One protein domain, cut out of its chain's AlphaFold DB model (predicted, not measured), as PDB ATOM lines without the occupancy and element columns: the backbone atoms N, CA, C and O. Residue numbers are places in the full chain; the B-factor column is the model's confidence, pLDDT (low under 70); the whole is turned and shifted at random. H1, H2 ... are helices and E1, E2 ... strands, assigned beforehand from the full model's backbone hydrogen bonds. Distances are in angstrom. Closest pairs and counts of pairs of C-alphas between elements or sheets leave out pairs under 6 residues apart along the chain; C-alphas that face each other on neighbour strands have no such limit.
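This is residues 3 to 151 of the 157 residues of the protein "Type I restriction enzyme, R subunit" of Methanophagales archaeon (UniProt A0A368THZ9). A small body is built on two separate two-stranded parallel sheets, E1 with E2 and E3 with E4; H1 covers one side of E1 and E2, H2 is on the other, and H3 and H4 lie on one side of E3 and E4. Residues 140 to 146 stick out far from this body, at the end of a long arm, with 141 to 146 belonging to H5. The printed part has 149 residues, in order H1 E1 H2 E2 E3 H3 E4 H4 H5, mixed helices and strands, under half of its residues in named elements. It is only just loose, close to compact, with a radius of gyration of the C-alphas of 17.8 A, and spans 59 by 39 by 37 A.

H1, residues 13 to 25, begins at C-alpha 13 (131.317, 139.910, 206.651) and is 18.2 A long. E1 is residues 32 to 34, H2 44 to 53 with 14.4 A, and E2 59 to 62. E3, residues 77 to 81, spans 12.9 A; H3 is 87 to 94, E4 110 to 113 and H4 118 to 123. H5, residues 141 to 149, ends at C-alpha 149 (143.917, 143.097, 250.651).

The closest C-alphas of H1 and E1 are Val 18 and Asp 32, 5.9 A apart. E1, H2, E2 and E3, H3, E4 are strand-helix-strand units, parallel neighbour strands with a helix between, each with a right-handed crossover. N 33 and O 59 are 2.9 A apart; N 112 and O 78, 2.8 A. Residues 3 to 4 pair in parallel with residues 80 to 81 of E3. H3 and H4 are close but not clearly touching, Arg 87 and Phe 123 having the closest C-alphas, 6.8 A. In H1 to H5 every O i to N i+4 pair is within hydrogen-bond range.

The C-alphas of Pro 39 and Gln 150, the two farthest apart, are 60.2 A apart. The printed part has no cut. The links E2 to E3, H3 to E4 and H4 to H5 are long. pLDDT is under 70 at residues 65 to 70, 134 to 139 and 141.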
ATOM      1  N   PHE A   3     141.225 141.470 208.572       94.25
ATOM      2  CA  PHE A   3     140.990 140.434 207.565       94.25
ATOM      3  C   PHE A   3     139.648 139.734 207.812       94.25
ATOM      4  O   PHE A   3     139.550 138.835 208.648       94.25
ATOM      5  N   GLY A   4     138.617 140.142 207.070       94.50
ATOM      6  CA  GLY A   4     137.275 139.558 207.104       94.50
ATOM      7  C   GLY A   4     137.153 138.280 206.266       94.50
ATOM      8  O   GLY A   4     137.825 138.103 205.248       94.50
ATOM      9  N   ALA A   5     136.273 137.369 206.690       93.75
ATOM     10  CA  ALA A   5     136.134 136.039 206.080       93.75
ATOM     11  C   ALA A   5     135.585 136.040 204.646       93.75
ATOM     12  O   ALA A   5     135.973 135.193 203.841       93.75
ATOM     13  N   ASN A   6     134.682 136.967 204.320       92.44
ATOM     14  CA  ASN A   6     134.088 137.081 202.993       92.44
ATOM     15  C   ASN A   6     133.696 138.540 202.686       92.44
ATOM     16  O   ASN A   6     133.626 139.372 203.587       92.44
ATOM     17  N   ASP A   7     133.418 138.814 201.412       92.50
ATOM     18  CA  ASP A   7     132.806 140.060 200.940       92.50
ATOM     19  C   ASP A   7     131.854 139.744 199.776       92.50
ATOM     20  O   ASP A   7     132.111 140.068 198.618       92.50
ATOM     21  N   LEU A   8     130.821 138.958 200.075       90.50
ATOM     22  CA  LEU A   8     129.779 138.563 199.131       90.50
ATOM     23  C   LEU A   8     128.611 139.553 199.179       90.50
ATOM     24  O   LEU A   8     128.299 140.119 200.227       90.50
ATOM     25  N   GLN A   9     127.926 139.738 198.051       86.06
ATOM     26  CA  GLN A   9     126.729 140.577 198.001       86.06
ATOM     27  C   GLN A   9     125.670 140.063 198.998       86.06
ATOM     28  O   GLN A   9     125.495 138.855 199.160       86.06
ATOM     29  N   HIS A  10     124.995 140.983 199.694       86.69
ATOM     30  CA  HIS A  10     123.982 140.726 200.735       86.69
ATOM     31  C   HIS A  10     124.447 139.986 202.009       86.69
ATOM     32  O   HIS A  10     123.693 139.947 202.974       86.69
ATOM     33  N   THR A  11     125.657 139.415 202.053       92.12
ATOM     34  CA  THR A  11     126.160 138.601 203.187       92.12
ATOM     35  C   THR A  11     127.628 138.900 203.528       92.12
ATOM     36  O   THR A  11     128.361 138.053 204.051       92.12
ATOM     37  N   SER A  12     128.071 140.122 203.219       94.94
ATOM     38  CA  SER A  12     129.452 140.549 203.413       94.94
ATOM     39  C   SER A  12     129.802 140.660 204.891       94.94
ATOM     40  O   SER A  12     129.376 141.582 205.583       94.94
ATOM     41  N   HIS A  13     130.681 139.768 205.344       95.19
ATOM     42  CA  HIS A  13     131.317 139.910 206.651       95.19
ATOM     43  C   HIS A  13     132.153 141.203 206.714       95.19
ATOM     44  O   HIS A  13     132.231 141.830 207.764       95.19
ATOM     45  N   CYS A  14     132.749 141.643 205.599       95.12
ATOM     46  CA  CYS A  14     133.511 142.893 205.577       95.12
ATOM     47  C   CYS A  14     132.643 144.139 205.819       95.12
ATOM     48  O   CYS A  14     133.141 145.070 206.442       95.12
ATOM     49  N   ASP A  15     131.385 144.165 205.364       95.19
ATOM     50  CA  ASP A  15     130.472 145.279 205.666       95.19
ATOM     51  C   ASP A  15     130.083 145.277 207.149       95.19
ATOM     52  O   ASP A  15     130.313 146.271 207.832       95.19
ATOM     53  N   THR A  16     129.662 144.126 207.692       96.38
ATOM     54  CA  THR A  16     129.352 143.979 209.128       96.38
ATOM     55  C   THR A  16     130.512 144.413 210.030       96.38
ATOM     56  O   THR A  16     130.293 145.057 211.051       96.38
ATOM     57  N   LEU A  17     131.758 144.098 209.660       96.62
ATOM     58  CA  LEU A  17     132.937 144.523 210.419       96.62
ATOM     59  C   LEU A  17     133.182 146.032 210.361       96.62
ATOM     60  O   LEU A  17     133.647 146.592 211.350       96.62
ATOM     61  N   VAL A  18     132.893 146.689 209.235       95.69
ATOM     62  CA  VAL A  18     132.987 148.152 209.141       95.69
ATOM     63  C   VAL A  18     131.921 148.808 210.013       95.69
ATOM     64  O   VAL A  18     132.255 149.732 210.748       95.69
ATOM     65  N   ASP A  19     130.686 148.311 209.991       95.81
ATOM     66  CA  ASP A  19     129.601 148.857 210.815       95.81
ATOM     67  C   ASP A  19     129.902 148.698 212.317       95.81
ATOM     68  O   ASP A  19     129.837 149.674 213.060       95.81
ATOM     69  N   ILE A  20     130.396 147.526 212.744       96.19
ATOM     70  CA  ILE A  20     130.883 147.308 214.120       96.19
ATOM     71  C   ILE A  20     132.001 148.296 214.495       96.19
ATOM     72  O   ILE A  20     132.032 148.784 215.624       96.19
ATOM     73  N   CYS A  21     132.931 148.602 213.582       95.56
ATOM     74  CA  CYS A  21     133.992 149.571 213.867       95.56
ATOM     75  C   CYS A  21     133.435 150.999 213.999       95.56
ATOM     76  O   CYS A  21     133.807 151.700 214.938       95.56
ATOM     77  N   ARG A  22     132.496 151.408 213.136       95.12
ATOM     78  CA  ARG A  22     131.841 152.725 213.234       95.12
ATOM     79  C   ARG A  22     131.138 152.906 214.576       95.12
ATOM     80  O   ARG A  22     131.358 153.928 215.225       95.12
ATOM     81  N   ASP A  23     130.371 151.905 215.004       95.38
ATOM     82  CA  ASP A  23     129.649 151.909 216.281       95.38
ATOM     83  C   ASP A  23     130.601 151.897 217.491       95.38
ATOM     84  O   ASP A  23     130.322 152.524 218.513       95.38
ATOM     85  N   ALA A  24     131.739 151.199 217.393       94.19
ATOM     86  CA  ALA A  24     132.710 151.092 218.482       94.19
ATOM     87  C   ALA A  24     133.624 152.323 218.622       94.19
ATOM     88  O   ALA A  24     133.998 152.683 219.739       94.19
ATOM     89  N   PHE A  25     134.020 152.951 217.509       92.50
ATOM     90  CA  PHE A  25     134.982 154.058 217.506       92.50
ATOM     91  C   PHE A  25     134.331 155.440 217.387       92.50
ATOM     92  O   PHE A  25     134.928 156.416 217.842       92.50
ATOM     93  N   CYS A  26     133.135 155.559 216.800       92.06
ATOM     94  CA  CYS A  26     132.390 156.818 216.650       92.06
ATOM     95  C   CYS A  26     133.190 157.970 215.997       92.06
ATOM     96  O   CYS A  26     132.949 159.146 216.274       92.06
ATOM     97  N   ARG A  27     134.147 157.655 215.108       92.06
ATOM     98  CA  ARG A  27     135.028 158.643 214.438       92.06
ATOM     99  C   ARG A  27     134.529 159.115 213.063       92.06
ATOM    100  O   ARG A  27     135.216 159.896 212.403       92.06
ATOM    101  N   GLY A  28     133.334 158.679 212.665       89.88
ATOM    102  CA  GLY A  28     132.691 158.994 211.387       89.88
ATOM    103  C   GLY A  28     133.207 158.152 210.216       89.88
ATOM    104  O   GLY A  28     134.340 157.676 210.221       89.88
ATOM    105  N   ASP A  29     132.380 158.003 209.180       89.31
ATOM    106  CA  ASP A  29     132.556 157.020 208.096       89.31
ATOM    107  C   ASP A  29     133.923 157.036 207.402       89.31
ATOM    108  O   ASP A  29     134.376 156.008 206.906       89.31
ATOM    109  N   ALA A  30     134.597 158.187 207.343       91.19
ATOM    110  CA  ALA A  30     135.918 158.309 206.729       91.19
ATOM    111  C   ALA A  30     137.034 157.588 207.511       91.19
ATOM    112  O   ALA A  30     138.098 157.344 206.942       91.19
ATOM    113  N   PHE A  31     136.820 157.261 208.791       94.06
ATOM    114  CA  PHE A  31     137.780 156.533 209.622       94.06
ATOM    115  C   PHE A  31     137.776 155.023 209.333       94.06
ATOM    116  O   PHE A  31     138.851 154.420 209.276       94.06
ATOM    117  N   ASP A  32     136.593 154.452 209.083       94.94
ATOM    118  CA  ASP A  32     136.343 153.014 208.939       94.94
ATOM    119  C   ASP A  32     135.958 152.661 207.494       94.94
ATOM    120  O   ASP A  32     134.847 152.934 207.029       94.94
ATOM    121  N   GLN A  33     136.889 152.059 206.749       93.38
ATOM    122  CA  GLN A  33     136.738 151.854 205.305       93.38
ATOM    123  C   GLN A  33     136.896 150.391 204.877       93.38
ATOM    124  O   GLN A  33     137.908 149.738 205.137       93.38
ATOM    125  N   LYS A  34     135.927 149.894 204.097       93.25
ATOM    126  CA  LYS A  34     136.089 148.650 203.333       93.25
ATOM    127  C   LYS A  34     136.982 148.898 202.115       93.25
ATOM    128  O   LYS A  34     136.734 149.825 201.337       93.25
ATOM    129  N   ILE A  35     137.991 148.045 201.933       91.69
ATOM    130  CA  ILE A  35     138.844 147.987 200.738       91.69
ATOM    131  C   ILE A  35     138.920 146.531 200.267       91.69
ATOM    132  O   ILE A  35     139.675 145.719 200.804       91.69
ATOM    133  N   THR A  36     138.131 146.186 199.256       89.31
ATOM    134  CA  THR A  36     138.028 144.829 198.699       89.31
ATOM    135  C   THR A  36     137.953 144.871 197.172       89.31
ATOM    136  O   THR A  36     137.760 145.928 196.579       89.31
ATOM    137  N   GLY A  37     138.080 143.707 196.526       83.19
ATOM    138  CA  GLY A  37     137.896 143.559 195.077       83.19
ATOM    139  C   GLY A  37     136.433 143.563 194.620       83.19
ATOM    140  O   GLY A  37     136.168 143.210 193.476       83.19
ATOM    141  N   SER A  38     135.485 143.896 195.501       83.81
ATOM    142  CA  SER A  38     134.066 143.969 195.153       83.81
ATOM    143  C   SER A  38     133.795 145.186 194.262       83.81
ATOM    144  O   SER A  38     134.298 146.270 194.565       83.81
ATOM    145  N   PRO A  39     132.966 145.060 193.204       80.25
ATOM    146  CA  PRO A  39     132.623 146.181 192.325       80.25
ATOM    147  C   PRO A  39     131.887 147.316 193.054       80.25
ATOM    148  O   PRO A  39     131.852 148.438 192.558       80.25
ATOM    149  N   ASN A  40     131.335 147.045 194.242       82.94
ATOM    150  CA  ASN A  40     130.637 148.031 195.067       82.94
ATOM    151  C   ASN A  40     131.593 148.894 195.918       82.94
ATOM    152  O   ASN A  40     131.138 149.805 196.607       82.94
ATOM    153  N   VAL A  41     132.904 148.617 195.918       82.31
ATOM    154  CA  VAL A  41     133.901 149.473 196.578       82.31
ATOM    155  C   VAL A  41     134.398 150.518 195.590       82.31
ATOM    156  O   VAL A  41     135.153 150.210 194.671       82.31
ATOM    157  N   ASP A  42     134.012 151.774 195.810       84.38
ATOM    158  CA  ASP A  42     134.485 152.881 194.983       84.38
ATOM    159  C   ASP A  42     135.982 153.175 195.203       84.38
ATOM    160  O   ASP A  42     136.466 153.262 196.336       84.38
ATOM    161  N   ARG A  43     136.705 153.364 194.091       85.81
ATOM    162  CA  ARG A  43     138.115 153.801 194.011       85.81
ATOM    163  C   ARG A  43     139.056 153.125 195.035       85.81
ATOM    164  O   ARG A  43     139.802 153.820 195.732       85.81
ATOM    165  N   PRO A  44     139.134 151.781 195.099       87.44
ATOM    166  CA  PRO A  44     139.909 151.073 196.122       87.44
ATOM    167  C   PRO A  44     141.403 151.434 196.110       87.44
ATOM    168  O   PRO A  44     142.001 151.625 197.166       87.44
ATOM    169  N   LEU A  45     141.999 151.638 194.927       86.00
ATOM    170  CA  LEU A  45     143.393 152.090 194.792       86.00
ATOM    171  C   LEU A  45     143.642 153.486 195.386       86.00
ATOM    172  O   LEU A  45     144.766 153.788 195.776       86.00
ATOM    173  N   GLN A  46     142.624 154.350 195.450       89.25
ATOM    174  CA  GLN A  46     142.730 155.627 196.151       89.25
ATOM    175  C   GLN A  46     142.636 155.431 197.659       89.25
ATOM    176  O   GLN A  46     143.510 155.935 198.354       89.25
ATOM    177  N   ARG A  47     141.662 154.654 198.147       89.69
ATOM    178  CA  ARG A  47     141.524 154.358 199.583       89.69
ATOM    179  C   ARG A  47     142.804 153.736 200.157       89.69
ATOM    180  O   ARG A  47     143.210 154.071 201.260       89.69
ATOM    181  N   ILE A  48     143.497 152.905 199.369       88.56
ATOM    182  CA  ILE A  48     144.831 152.366 199.687       88.56
ATOM    183  C   ILE A  48     145.887 153.478 199.822       88.56
ATOM    184  O   ILE A  48     146.671 153.470 200.768       88.56
ATOM    185  N   ARG A  49     145.925 154.446 198.894       89.12
ATOM    186  CA  ARG A  49     146.850 155.594 198.972       89.12
ATOM    187  C   ARG A  49     146.521 156.528 200.132       89.12
ATOM    188  O   ARG A  49     147.436 157.129 200.683       89.12
ATOM    189  N   GLU A  50     145.250 156.665 200.484       91.69
ATOM    190  CA  GLU A  50     144.807 157.454 201.632       91.69
ATOM    191  C   GLU A  50     145.219 156.756 202.928       91.69
ATOM    192  O   GLU A  50     145.959 157.353 203.699       91.69
ATOM    193  N   PHE A  51     144.918 155.462 203.087       91.44
ATOM    194  CA  PHE A  51     145.330 154.670 204.253       91.44
ATOM    195  C   PHE A  51     146.855 154.626 204.459       91.44
ATOM    196  O   PHE A  51     147.333 154.512 205.581       91.44
ATOM    197  N   ARG A  52     147.637 154.724 203.376       88.88
ATOM    198  CA  ARG A  52     149.100 154.790 203.456       88.88
ATOM    199  C   ARG A  52     149.634 156.147 203.930       88.88
ATOM    200  O   ARG A  52     150.652 156.168 204.609       88.88
ATOM    201  N   ASN A  53     149.029 157.254 203.491       89.12
ATOM    202  CA  ASN A  53     149.653 158.589 203.540       89.12
ATOM    203  C   ASN A  53     148.807 159.653 204.268       89.12
ATOM    204  O   ASN A  53     149.108 160.842 204.170       89.12
ATOM    205  N   ARG A  54     147.697 159.275 204.911       89.31
ATOM    206  CA  ARG A  54     146.787 160.192 205.613       89.31
ATOM    207  C   ARG A  54     146.314 159.582 206.936       89.31
ATOM    208  O   ARG A  54     146.226 158.364 207.027       89.31
ATOM    209  N   PRO A  55     145.909 160.410 207.921       86.94
ATOM    210  CA  PRO A  55     145.337 159.920 209.179       86.94
ATOM    211  C   PRO A  55     144.026 159.131 209.027       86.94
ATOM    212  O   PRO A  55     143.681 158.358 209.914       86.94
ATOM    213  N   ASN A  56     143.294 159.350 207.926       91.81
ATOM    214  CA  ASN A  56     142.051 158.654 207.598       91.81
ATOM    215  C   ASN A  56     142.171 157.963 206.221       91.81
ATOM    216  O   ASN A  56     142.659 158.602 205.279       91.81
ATOM    217  N   PRO A  57     141.664 156.724 206.061       92.88
ATOM    218  CA  PRO A  57     141.068 155.886 207.110       92.88
ATOM    219  C   PRO A  57     142.091 155.431 208.155       92.88
ATOM    220  O   PRO A  57     143.253 155.240 207.824       92.88
ATOM    221  N   GLY A  58     141.657 155.242 209.401       93.19
ATOM    222  CA  GLY A  58     142.485 154.623 210.443       93.19
ATOM    223  C   GLY A  58     142.277 153.110 210.522       93.19
ATOM    224  O   GLY A  58     143.201 152.360 210.840       93.19
ATOM    225  N   ILE A  59     141.077 152.640 210.166       95.00
ATOM    226  CA  ILE A  59     140.734 151.222 210.104       95.00
ATOM    227  C   ILE A  59     140.339 150.863 208.675       95.00
ATOM    228  O   ILE A  59     139.434 151.435 208.071       95.00
ATOM    229  N   VAL A  60     141.024 149.849 208.143       94.31
ATOM    230  CA  VAL A  60     140.676 149.212 206.874       94.31
ATOM    231  C   VAL A  60     140.293 147.763 207.107       94.31
ATOM    232  O   VAL A  60     141.076 146.996 207.679       94.31
ATOM    233  N   VAL A  61     139.120 147.396 206.595       94.69
ATOM    234  CA  VAL A  61     138.627 146.018 206.508       94.69
ATOM    235  C   VAL A  61     138.826 145.506 205.083       94.69
ATOM    236  O   VAL A  61     138.474 146.178 204.109       94.69
ATOM    237  N   THR A  62     139.394 144.310 204.941       92.44
ATOM    238  CA  THR A  62     139.622 143.667 203.643       92.44
ATOM    239  C   THR A  62     139.401 142.158 203.702       92.44
ATOM    240  O   THR A  62     139.445 141.546 204.765       92.44
ATOM    241  N   ARG A  63     139.234 141.546 202.528       88.25
ATOM    242  CA  ARG A  63     139.210 140.091 202.335       88.25
ATOM    243  C   ARG A  63     140.493 139.626 201.643       88.25
ATOM    244  O   ARG A  63     141.294 138.928 202.257       88.25
ATOM    245  N   ASP A  64     140.680 140.047 200.387       71.88
ATOM    246  CA  ASP A  64     141.745 139.559 199.492       71.88
ATOM    247  C   ASP A  64     142.518 140.684 198.755       71.88
ATOM    248  O   ASP A  64     143.550 140.422 198.142       71.88
ATOM    249  N   MET A  65     142.062 141.945 198.784       60.78
ATOM    250  CA  MET A  65     142.528 142.970 197.823       60.78
ATOM    251  C   MET A  65     143.865 143.640 198.167       60.78
ATOM    252  O   MET A  65     144.384 144.430 197.386       60.78
ATOM    253  N   LEU A  66     144.442 143.329 199.326       58.44
ATOM    254  CA  LEU A  66     145.773 143.814 199.695       58.44
ATOM    255  C   LEU A  66     146.893 142.856 199.264       58.44
ATOM    256  O   LEU A  66     148.058 143.157 199.498       58.44
ATOM    257  N   THR A  67     146.568 141.703 198.670       51.62
ATOM    258  CA  THR A  67     147.461 140.532 198.548       51.62
ATOM    259  C   THR A  67     148.865 140.804 197.991       51.62
ATOM    260  O   THR A  67     149.794 140.146 198.450       51.62
ATOM    261  N   THR A  68     149.094 141.834 197.169       50.62
ATOM    262  CA  THR A  68     150.448 142.301 196.802       50.62
ATOM    263  C   THR A  68     150.597 143.832 196.818       50.62
ATOM    264  O   THR A  68     149.684 144.575 196.475       50.62
ATOM    265  N   GLY A  69     151.781 144.319 197.215       54.44
ATOM    266  CA  GLY A  69     152.254 145.690 196.948       54.44
ATOM    267  C   GLY A  69     151.742 146.834 197.838       54.44
ATOM    268  O   GLY A  69     152.250 147.948 197.719       54.44
ATOM    269  N   VAL A  70     150.783 146.603 198.739       69.06
ATOM    270  CA  VAL A  70     150.320 147.643 199.679       69.06
ATOM    271  C   VAL A  70     151.260 147.746 200.881       69.06
ATOM    272  O   VAL A  70     151.134 146.996 201.847       69.06
ATOM    273  N   ASP A  71     152.197 148.688 200.781       76.38
ATOM    274  CA  ASP A  71     153.223 149.011 201.777       76.38
ATOM    275  C   ASP A  71     152.773 150.204 202.644       76.38
ATOM    276  O   ASP A  71     152.606 151.312 202.127       76.38
ATOM    277  N   ILE A  72     152.527 149.974 203.939       87.94
ATOM    278  CA  ILE A  72     152.017 150.974 204.897       87.94
ATOM    279  C   ILE A  72     152.914 150.946 206.143       87.94
ATOM    280  O   ILE A  72     152.693 150.116 207.027       87.94
ATOM    281  N   PRO A  73     153.928 151.829 206.240       90.62
ATOM    282  CA  PRO A  73     154.867 151.831 207.363       90.62
ATOM    283  C   PRO A  73     154.187 151.957 208.730       90.62
ATOM    284  O   PRO A  73     154.456 151.162 209.630       90.62
ATOM    285  N   ALA A  74     153.223 152.873 208.846       92.12
ATOM    286  CA  ALA A  74     152.465 153.150 210.067       92.12
ATOM    287  C   ALA A  74     151.436 152.061 210.460       92.12
ATOM    288  O   ALA A  74     150.577 152.292 211.303       92.12
ATOM    289  N   LEU A  75     151.466 150.866 209.854       93.25
ATOM    290  CA  LEU A  75     150.501 149.809 210.165       93.25
ATOM    291  C   LEU A  75     150.826 149.109 211.494       93.25
ATOM    292  O   LEU A  75     151.627 148.175 211.521       93.25
ATOM    293  N   GLU A  76     150.191 149.536 212.581       93.88
ATOM    294  CA  GLU A  76     150.425 149.005 213.935       93.88
ATOM    295  C   GLU A  76     149.674 147.699 214.243       93.88
ATOM    296  O   GLU A  76     150.152 146.890 215.036       93.88
ATOM    297  N   PHE A  77     148.509 147.472 213.622       94.62
ATOM    298  CA  PHE A  77     147.586 146.395 214.009       94.62
ATOM    299  C   PHE A  77     147.124 145.531 212.830       94.62
ATOM    300  O   PHE A  77     146.541 146.041 211.862       94.62
ATOM    301  N   LEU A  78     147.284 144.211 212.960       94.25
ATOM    302  CA  LEU A  78     146.656 143.195 212.108       94.25
ATOM    303  C   LEU A  78     145.627 142.399 212.920       94.25
ATOM    304  O   LEU A  78     145.947 141.886 213.985       94.25
ATOM    305  N   VAL A  79     144.402 142.262 212.412       95.62
ATOM    306  CA  VAL A  79     143.319 141.509 213.067       95.62
ATOM    307  C   VAL A  79     142.834 140.406 212.133       95.62
ATOM    308  O   VAL A  79     142.409 140.688 211.011       95.62
ATOM    309  N   PHE A  80     142.872 139.156 212.585       95.00
ATOM    310  CA  PHE A  80     142.449 137.992 211.812       95.00
ATOM    311  C   PHE A  80     141.070 137.505 212.265       95.00
ATOM    312  O   PHE A  80     140.943 136.795 213.257       95.00
ATOM    313  N   LEU A  81     140.040 137.843 211.479       95.25
ATOM    314  CA  LEU A  81     138.651 137.375 211.627       95.25
ATOM    315  C   LEU A  81     138.258 136.419 210.481       95.25
ATOM    316  O   LEU A  81     137.088 136.264 210.122       95.25
ATOM    317  N   ARG A  82     139.263 135.755 209.896       92.12
ATOM    318  CA  ARG A  82     139.124 134.670 208.923       92.12
ATOM    319  C   ARG A  82     140.138 133.551 209.185       92.12
ATOM    320  O   ARG A  82     141.275 133.862 209.539       92.12
ATOM    321  N   PRO A  83     139.795 132.280 208.919       90.88
ATOM    322  CA  PRO A  83     140.790 131.221 208.880       90.88
ATOM    323  C   PRO A  83     141.762 131.440 207.709       90.88
ATOM    324  O   PRO A  83     141.357 131.816 206.601       90.88
ATOM    325  N   VAL A  84     143.043 131.150 207.942       91.31
ATOM    326  CA  VAL A  84     144.114 131.181 206.938       91.31
ATOM    327  C   VAL A  84     144.721 129.783 206.850       91.31
ATOM    328  O   VAL A  84     145.115 129.220 207.861       91.31
ATOM    329  N   LYS A  85     144.763 129.202 205.644       90.00
ATOM    330  CA  LYS A  85     145.265 127.829 205.405       90.00
ATOM    331  C   LYS A  85     146.579 127.769 204.621       90.00
ATOM    332  O   LYS A  85     147.236 126.739 204.602       90.00
ATOM    333  N   SER A  86     146.951 128.855 203.944       91.31
ATOM    334  CA  SER A  86     148.188 128.933 203.162       91.31
ATOM    335  C   SER A  86     149.256 129.663 203.963       91.31
ATOM    336  O   SER A  86     149.058 130.826 204.315       91.31
ATOM    337  N   ARG A  87     150.400 129.004 204.184       90.81
ATOM    338  CA  ARG A  87     151.600 129.608 204.783       90.81
ATOM    339  C   ARG A  87     152.023 130.869 204.025       90.81
ATOM    340  O   ARG A  87     152.279 131.893 204.642       90.81
ATOM    341  N   ILE A  88     152.033 130.811 202.691       89.62
ATOM    342  CA  ILE A  88     152.414 131.944 201.836       89.62
ATOM    343  C   ILE A  88     151.477 133.133 202.087       89.62
ATOM    344  O   ILE A  88     151.939 134.260 202.224       89.62
ATOM    345  N   LEU A  89     150.166 132.887 202.203       89.00
ATOM    346  CA  LEU A  89     149.195 133.946 202.485       89.00
ATOM    347  C   LEU A  89     149.352 134.507 203.907       89.00
ATOM    348  O   LEU A  89     149.235 135.712 204.095       89.00
ATOM    349  N   TRP A  90     149.641 133.651 204.892       90.94
ATOM    350  CA  TRP A  90     149.927 134.056 206.271       90.94
ATOM    351  C   TRP A  90     151.153 134.974 206.348       90.94
ATOM    352  O   TRP A  90     151.046 136.098 206.836       90.94
ATOM    353  N   GLU A  91     152.282 134.560 205.768       89.94
ATOM    354  CA  GLU A  91     153.508 135.367 205.707       89.94
ATOM    355  C   GLU A  91     153.294 136.676 204.922       89.94
ATOM    356  O   GLU A  91     153.749 137.735 205.351       89.94
ATOM    357  N   GLN A  92     152.523 136.651 203.826       88.56
ATOM    358  CA  GLN A  92     152.119 137.855 203.085       88.56
ATOM    359  C   GLN A  92     151.175 138.778 203.866       88.56
ATOM    360  O   GLN A  92     151.095 139.966 203.553       88.56
ATOM    361  N   MET A  93     150.398 138.266 204.823       90.56
ATOM    362  CA  MET A  93     149.537 139.075 205.688       90.56
ATOM    363  C   MET A  93     150.359 139.702 206.821       90.56
ATOM    364  O   MET A  93     150.277 140.916 207.003       90.56
ATOM    365  N   LEU A  94     151.211 138.921 207.495       90.88
ATOM    366  CA  LEU A  94     152.128 139.403 208.537       90.88
ATOM    367  C   LEU A  94     153.164 140.406 208.012       90.88
ATOM    368  O   LEU A  94     153.397 141.434 208.647       90.88
ATOM    369  N   GLY A  95     153.715 140.176 206.814       90.19
ATOM    370  CA  GLY A  95     154.740 141.005 206.161       90.19
ATOM    371  C   GLY A  95     154.357 142.465 205.867       90.19
ATOM    372  O   GLY A  95     155.131 143.188 205.251       90.19
ATOM    373  N   ARG A  96     153.170 142.909 206.284       88.62
ATOM    374  CA  ARG A  96     152.681 144.295 206.181       88.62
ATOM    375  C   ARG A  96     152.965 145.087 207.443       88.62
ATOM    376  O   ARG A  96     153.187 146.289 207.381       88.62
ATOM    377  N   GLY A  97     152.948 144.405 208.585       90.06
ATOM    378  CA  GLY A  97     153.275 145.005 209.868       90.06
ATOM    379  C   GLY A  97     154.777 145.233 210.051       90.06
ATOM    380  O   GLY A  97     155.160 146.075 210.852       90.06
ATOM    381  N   THR A  98     155.632 144.551 209.283       90.75
ATOM    382  CA  THR A  98     157.093 144.493 209.494       90.75
ATOM    383  C   THR A  98     157.858 145.780 209.216       90.75
ATOM    384  O   THR A  98     159.023 145.891 209.592       90.75
ATOM    385  N   ARG A  99     157.249 146.755 208.540       91.50
ATOM    386  CA  ARG A  99     157.877 148.059 208.322       91.50
ATOM    387  C   ARG A  99     157.965 148.841 209.629       91.50
ATOM    388  O   ARG A  99     156.940 149.098 210.258       91.50
ATOM    389  N   LEU A 100     159.173 149.277 209.970       93.00
ATOM    390  CA  LEU A 100     159.399 150.320 210.970       93.00
ATOM    391  C   LEU A 100     158.810 151.654 210.486       93.00
ATOM    392  O   LEU A 100     158.685 151.883 209.278       93.00
ATOM    393  N   CYS A 101     158.441 152.527 211.422       94.12
ATOM    394  CA  CYS A 101     157.956 153.869 211.107       94.12
ATOM    395  C   CYS A 101     158.351 154.856 212.210       94.12
ATOM    396  O   CYS A 101     157.684 154.953 213.242       94.12
ATOM    397  N   ASP A 102     159.441 155.585 211.970       93.81
ATOM    398  CA  ASP A 102     160.047 156.504 212.942       93.81
ATOM    399  C   ASP A 102     159.110 157.667 213.305       93.81
ATOM    400  O   ASP A 102     159.073 158.087 214.457       93.81
ATOM    401  N   GLU A 103     158.275 158.121 212.358       91.56
ATOM    402  CA  GLU A 103     157.274 159.189 212.549       91.56
ATOM    403  C   GLU A 103     156.314 158.922 213.723       91.56
ATOM    404  O   GLU A 103     155.851 159.861 214.369       91.56
ATOM    405  N   ILE A 104     156.036 157.645 214.014       90.50
ATOM    406  CA  ILE A 104     155.195 157.197 215.133       90.50
ATOM    407  C   ILE A 104     155.966 156.325 216.143       90.50
ATOM    408  O   ILE A 104     155.359 155.684 216.993       90.50
ATOM    409  N   ASN A 105     157.304 156.289 216.064       93.69
ATOM    410  CA  ASN A 105     158.188 155.435 216.876       93.69
ATOM    411  C   ASN A 105     157.826 153.932 216.846       93.69
ATOM    412  O   ASN A 105     158.040 153.197 217.815       93.69
ATOM    413  N   LYS A 106     157.277 153.448 215.727       93.44
ATOM    414  CA  LYS A 106     156.839 152.058 215.586       93.44
ATOM    415  C   LYS A 106     158.035 151.125 215.401       93.44
ATOM    416  O   LYS A 106     158.602 151.030 214.310       93.44
ATOM    417  N   THR A 107     158.338 150.379 216.459       92.69
ATOM    418  CA  THR A 107     159.344 149.302 216.492       92.69
ATOM    419  C   THR A 107     158.751 147.906 216.284       92.69
ATOM    420  O   THR A 107     159.436 147.016 215.794       92.69
ATOM    421  N   HIS A 108     157.470 147.721 216.616       92.38
ATOM    422  CA  HIS A 108     156.750 146.447 216.563       92.38
ATOM    423  C   HIS A 108     155.347 146.644 215.965       92.38
ATOM    424  O   HIS A 108     154.889 147.771 215.779       92.38
ATOM    425  N   PHE A 109     154.644 145.552 215.674       93.69
ATOM    426  CA  PHE A 109     153.220 145.568 215.333       93.69
ATOM    427  C   PHE A 109     152.499 144.464 216.108       93.69
ATOM    428  O   PHE A 109     153.079 143.424 216.404       93.69
ATOM    429  N   THR A 110     151.231 144.689 216.439       94.38
ATOM    430  CA  THR A 110     150.410 143.725 217.176       94.38
ATOM    431  C   THR A 110     149.538 142.920 216.220       94.38
ATOM    432  O   THR A 110     148.912 143.465 215.304       94.38
ATOM    433  N   VAL A 111     149.458 141.614 216.470       93.19
ATOM    434  CA  VAL A 111     148.566 140.695 215.761       93.19
ATOM    435  C   VAL A 111     147.497 140.178 216.713       93.19
ATOM    436  O   VAL A 111     147.807 139.621 217.762       93.19
ATOM    437  N   PHE A 112     146.237 140.309 216.313       93.94
ATOM    438  CA  PHE A 112     145.099 139.708 216.993       93.94
ATOM    439  C   PHE A 112     144.627 138.476 216.217       93.94
ATOM    440  O   PHE A 112     144.113 138.595 215.102       93.94
ATOM    441  N   ASP A 113     144.791 137.298 216.816       92.25
ATOM    442  CA  ASP A 113     144.223 136.042 216.330       92.25
ATOM    443  C   ASP A 113     142.898 135.757 217.050       92.25
ATOM    444  O   ASP A 113     142.875 135.320 218.203       92.25
ATOM    445  N   CYS A 114     141.781 135.998 216.363       92.25
ATOM    446  CA  CYS A 114     140.444 135.774 216.912       92.25
ATOM    447  C   CYS A 114     139.992 134.298 216.845       92.25
ATOM    448  O   CYS A 114     138.837 134.007 217.145       92.25
ATOM    449  N   PHE A 115     140.884 133.362 216.498       89.12
ATOM    450  CA  PHE A 115     140.659 131.909 216.530       89.12
ATOM    451  C   PHE A 115     141.352 131.253 217.732       89.12
ATOM    452  O   PHE A 115     141.838 130.126 217.646       89.12
ATOM    453  N   ASN A 116     141.393 131.963 218.865       83.88
ATOM    454  CA  ASN A 116     141.901 131.467 220.146       83.88
ATOM    455  C   ASN A 116     143.371 130.984 220.077       83.88
ATOM    456  O   ASN A 116     143.729 129.967 220.669       83.88
ATOM    457  N   GLY A 117     144.209 131.697 219.310       83.06
ATOM    458  CA  GLY A 117     145.618 131.355 219.056       83.06
ATOM    459  C   GLY A 117     145.845 130.265 217.995       83.06
ATOM    460  O   GLY A 117     146.989 129.898 217.719       83.06
ATOM    461  N   GLY A 118     144.773 129.736 217.395       87.75
ATOM    462  CA  GLY A 118     144.832 128.621 216.455       87.75
ATOM    463  C   GLY A 118     145.574 128.910 215.146       87.75
ATOM    464  O   GLY A 118     146.112 127.973 214.562       87.75
ATOM    465  N   LEU A 119     145.652 130.163 214.678       90.19
ATOM    466  CA  LEU A 119     146.438 130.507 213.484       90.19
ATOM    467  C   LEU A 119     147.936 130.500 213.794       90.19
ATOM    468  O   LEU A 119     148.717 129.956 213.010       90.19
ATOM    469  N   PHE A 120     148.334 131.050 214.944       89.38
ATOM    470  CA  PHE A 120     149.732 131.021 215.375       89.38
ATOM    471  C   PHE A 120     150.220 129.592 215.603       89.38
ATOM    472  O   PHE A 120     151.245 129.219 215.037       89.38
ATOM    473  N   GLU A 121     149.473 128.766 216.343       89.81
ATOM    474  CA  GLU A 121     149.871 127.371 216.583       89.81
ATOM    475  C   GLU A 121     149.928 126.562 215.273       89.81
ATOM    476  O   GLU A 121     150.857 125.780 215.078       89.81
ATOM    477  N   TYR A 122     149.005 126.801 214.329       90.62
ATOM    478  CA  TYR A 122     148.995 126.125 213.026       90.62
ATOM    479  C   TYR A 122     150.217 126.453 212.148       90.62
ATOM    480  O   TYR A 122     150.689 125.584 211.414       90.62
ATOM    481  N   PHE A 123     150.752 127.678 212.215       92.00
ATOM    482  CA  PHE A 123     151.909 128.098 211.405       92.00
ATOM    483  C   PHE A 123     153.260 128.075 212.141       92.00
ATOM    484  O   PHE A 123     154.298 128.244 211.499       92.00
ATOM    485  N   LYS A 124     153.271 127.816 213.450       88.06
ATOM    486  CA  LYS A 124     154.425 127.876 214.368       88.06
ATOM    487  C   LYS A 124     155.705 127.188 213.889       88.06
ATOM    488  O   LYS A 124     156.788 127.714 214.097       88.06
ATOM    489  N   SER A 125     155.598 126.021 213.254       86.38
ATOM    490  CA  SER A 125     156.750 125.233 212.783       86.38
ATOM    491  C   SER A 125     157.181 125.541 211.345       86.38
ATOM    492  O   SER A 125     158.160 124.971 210.868       86.38
ATOM    493  N   VAL A 126     156.446 126.402 210.633       84.69
ATOM    494  CA  VAL A 126     156.657 126.671 209.200       84.69
ATOM    495  C   VAL A 126     156.827 128.152 208.864       84.69
ATOM    496  O   VAL A 126     157.212 128.458 207.738       84.69
ATOM    497  N   THR A 127     156.542 129.060 209.795       83.94
ATOM    498  CA  THR A 127     156.702 130.509 209.625       83.94
ATOM    499  C   THR A 127     158.061 130.980 210.147       83.94
ATOM    500  O   THR A 127     158.546 130.475 211.153       83.94
ATOM    501  N   ALA A 128     158.665 131.972 209.490       82.25
ATOM    502  CA  ALA A 128     159.890 132.630 209.971       82.25
ATOM    503  C   ALA A 128     159.615 133.788 210.958       82.25
ATOM    504  O   ALA A 128     160.538 134.467 211.396       82.25
ATOM    505  N   PHE A 129     158.342 134.048 211.264       82.56
ATOM    506  CA  PHE A 129     157.926 135.089 212.197       82.56
ATOM    507  C   PHE A 129     157.991 134.591 213.639       82.56
ATOM    508  O   PHE A 129     157.163 133.777 214.045       82.56
ATOM    509  N   GLU A 130     158.926 135.131 214.415       78.75
ATOM    510  CA  GLU A 130     158.887 135.039 215.872       78.75
ATOM    511  C   GLU A 130     157.757 135.927 216.414       78.75
ATOM    512  O   GLU A 130     157.493 137.018 215.901       78.75
ATOM    513  N   SER A 131     157.050 135.439 217.433       78.44
ATOM    514  CA  SER A 131     155.939 136.151 218.063       78.44
ATOM    515  C   SER A 131     155.997 135.981 219.572       78.44
ATOM    516  O   SER A 131     155.818 134.871 220.080       78.44
ATOM    517  N   GLU A 132     156.184 137.081 220.287       80.94
ATOM    518  CA  GLU A 132     156.029 137.105 221.736       80.94
ATOM    519  C   GLU A 132     154.538 137.271 222.074       80.94
ATOM    520  O   GLU A 132     153.891 138.193 221.563       80.94
ATOM    521  N   PRO A 133     153.940 136.389 222.896       75.38
ATOM    522  CA  PRO A 133     152.564 136.574 223.325       75.38
ATOM    523  C   PRO A 133     152.482 137.833 224.191       75.38
ATOM    524  O   PRO A 133     153.195 137.946 225.187       75.38
ATOM    525  N   LEU A 134     151.581 138.756 223.842       68.25
ATOM    526  CA  LEU A 134     151.297 139.937 224.656       68.25
ATOM    527  C   LEU A 134     150.676 139.515 225.993       68.25
ATOM    528  O   LEU A 134     149.453 139.458 226.148       68.25
ATOM    529  N   THR A 135     151.528 139.247 226.978       56.97
ATOM    530  CA  THR A 135     151.153 139.033 228.370       56.97
ATOM    531  C   THR A 135     150.691 140.352 228.983       56.97
ATOM    532  O   THR A 135     151.369 140.978 229.796       56.97
ATOM    533  N   LYS A 136     149.439 140.732 228.693       54.28
ATOM    534  CA  LYS A 136     148.635 141.337 229.759       54.28
ATOM    535  C   LYS A 136     148.672 140.339 230.908       54.28
ATOM    536  O   LYS A 136     148.238 139.206 230.725       54.28
ATOM    537  N   ALA A 137     149.251 140.735 232.039       50.69
ATOM    538  CA  ALA A 137     149.363 139.869 233.200       50.69
ATOM    539  C   ALA A 137     147.961 139.395 233.600       50.69
ATOM    540  O   ALA A 137     147.155 140.183 234.104       50.69
ATOM    541  N   THR A 138     147.657 138.127 233.325       50.50
ATOM    542  CA  THR A 138     146.380 137.506 233.673       50.50
ATOM    543  C   THR A 138     146.365 137.276 235.175       50.50
ATOM    544  O   THR A 138     146.617 136.164 235.629       50.50
ATOM    545  N   ARG A 139     146.102 138.335 235.953       60.19
ATOM    546  CA  ARG A 139     145.863 138.190 237.389       60.19
ATOM    547  C   ARG A 139     144.641 137.297 237.561       60.19
ATOM    548  O   ARG A 139     143.557 137.592 237.051       60.19
ATOM    549  N   THR A 140     144.827 136.190 238.258       78.00
ATOM    550  CA  THR A 140     143.739 135.346 238.735       78.00
ATOM    551  C   THR A 140     142.866 136.129 239.716       78.00
ATOM    552  O   THR A 140     143.294 137.121 240.309       78.00
ATOM    553  N   TYR A 141     141.630 135.670 239.936       67.81
ATOM    554  CA  TYR A 141     140.760 136.264 240.957       67.81
ATOM    555  C   TYR A 141     141.409 136.256 242.350       67.81
ATOM    556  O   TYR A 141     141.221 137.203 243.105       67.81
ATOM    557  N   THR A 142     142.208 135.233 242.667       78.00
ATOM    558  CA  THR A 142     142.955 135.139 243.929       78.00
ATOM    559  C   THR A 142     144.018 136.230 244.041       78.00
ATOM    560  O   THR A 142     144.048 136.939 245.039       78.00
ATOM    561  N   GLU A 143     144.840 136.429 243.004       78.19
ATOM    562  CA  GLU A 143     145.876 137.477 242.993       78.19
ATOM    563  C   GLU A 143     145.272 138.887 243.049       78.19
ATOM    564  O   GLU A 143     145.811 139.759 243.723       78.19
ATOM    565  N   LEU A 144     144.118 139.107 242.404       76.19
ATOM    566  CA  LEU A 144     143.354 140.352 242.530       76.19
ATOM    567  C   LEU A 144     142.867 140.595 243.967       76.19
ATOM    568  O   LEU A 144     143.002 141.706 244.472       76.19
ATOM    569  N   ILE A 145     142.318 139.574 244.631       83.75
ATOM    570  CA  ILE A 145     141.850 139.679 246.023       83.75
ATOM    571  C   ILE A 145     143.026 139.947 246.973       83.75
ATOM    572  O   ILE A 145     142.923 140.830 247.827       83.75
ATOM    573  N   ASP A 146     144.147 139.244 246.800       82.38
ATOM    574  CA  ASP A 146     145.346 139.426 247.620       82.38
ATOM    575  C   ASP A 146     145.985 140.807 247.408       82.38
ATOM    576  O   ASP A 146     146.335 141.465 248.387       82.38
ATOM    577  N   ASP A 147     146.100 141.307 246.173       79.12
ATOM    578  CA  ASP A 147     146.657 142.644 245.915       79.12
ATOM    579  C   ASP A 147     145.778 143.772 246.491       79.12
ATOM    580  O   ASP A 147     146.314 144.747 247.031       79.12
ATOM    581  N   ILE A 148     144.445 143.616 246.443       81.38
ATOM    582  CA  ILE A 148     143.484 144.525 247.093       81.38
ATOM    583  C   ILE A 148     143.655 144.474 248.617       81.38
ATOM    584  O   ILE A 148     143.773 145.518 249.259       81.38
ATOM    585  N   TYR A 149     143.720 143.275 249.208       79.50
ATOM    586  CA  TYR A 149     143.917 143.097 250.651       79.50
ATOM    587  C   TYR A 149     145.253 143.688 251.133       79.50
ATOM    588  O   TYR A 149     145.324 144.305 252.197       79.50
ATOM    589  N   GLN A 150     146.307 143.559 250.324       82.69
ATOM    590  CA  GLN A 150     147.645 144.098 250.590       82.69
ATOM    591  C   GLN A 150     147.808 145.582 250.193       82.69
ATOM    592  O   GLN A 150     148.914 146.112 250.292       82.69
ATOM    593  N   ASN A 151     146.740 146.273 249.760       74.31
ATOM    594  CA  ASN A 151     146.743 147.689 249.346       74.31
ATOM    595  C   ASN A 151     147.822 148.053 248.297       74.31
ATOM    596  O   ASN A 151     148.388 149.151 248.320       74.31
TER     597      ASN A 151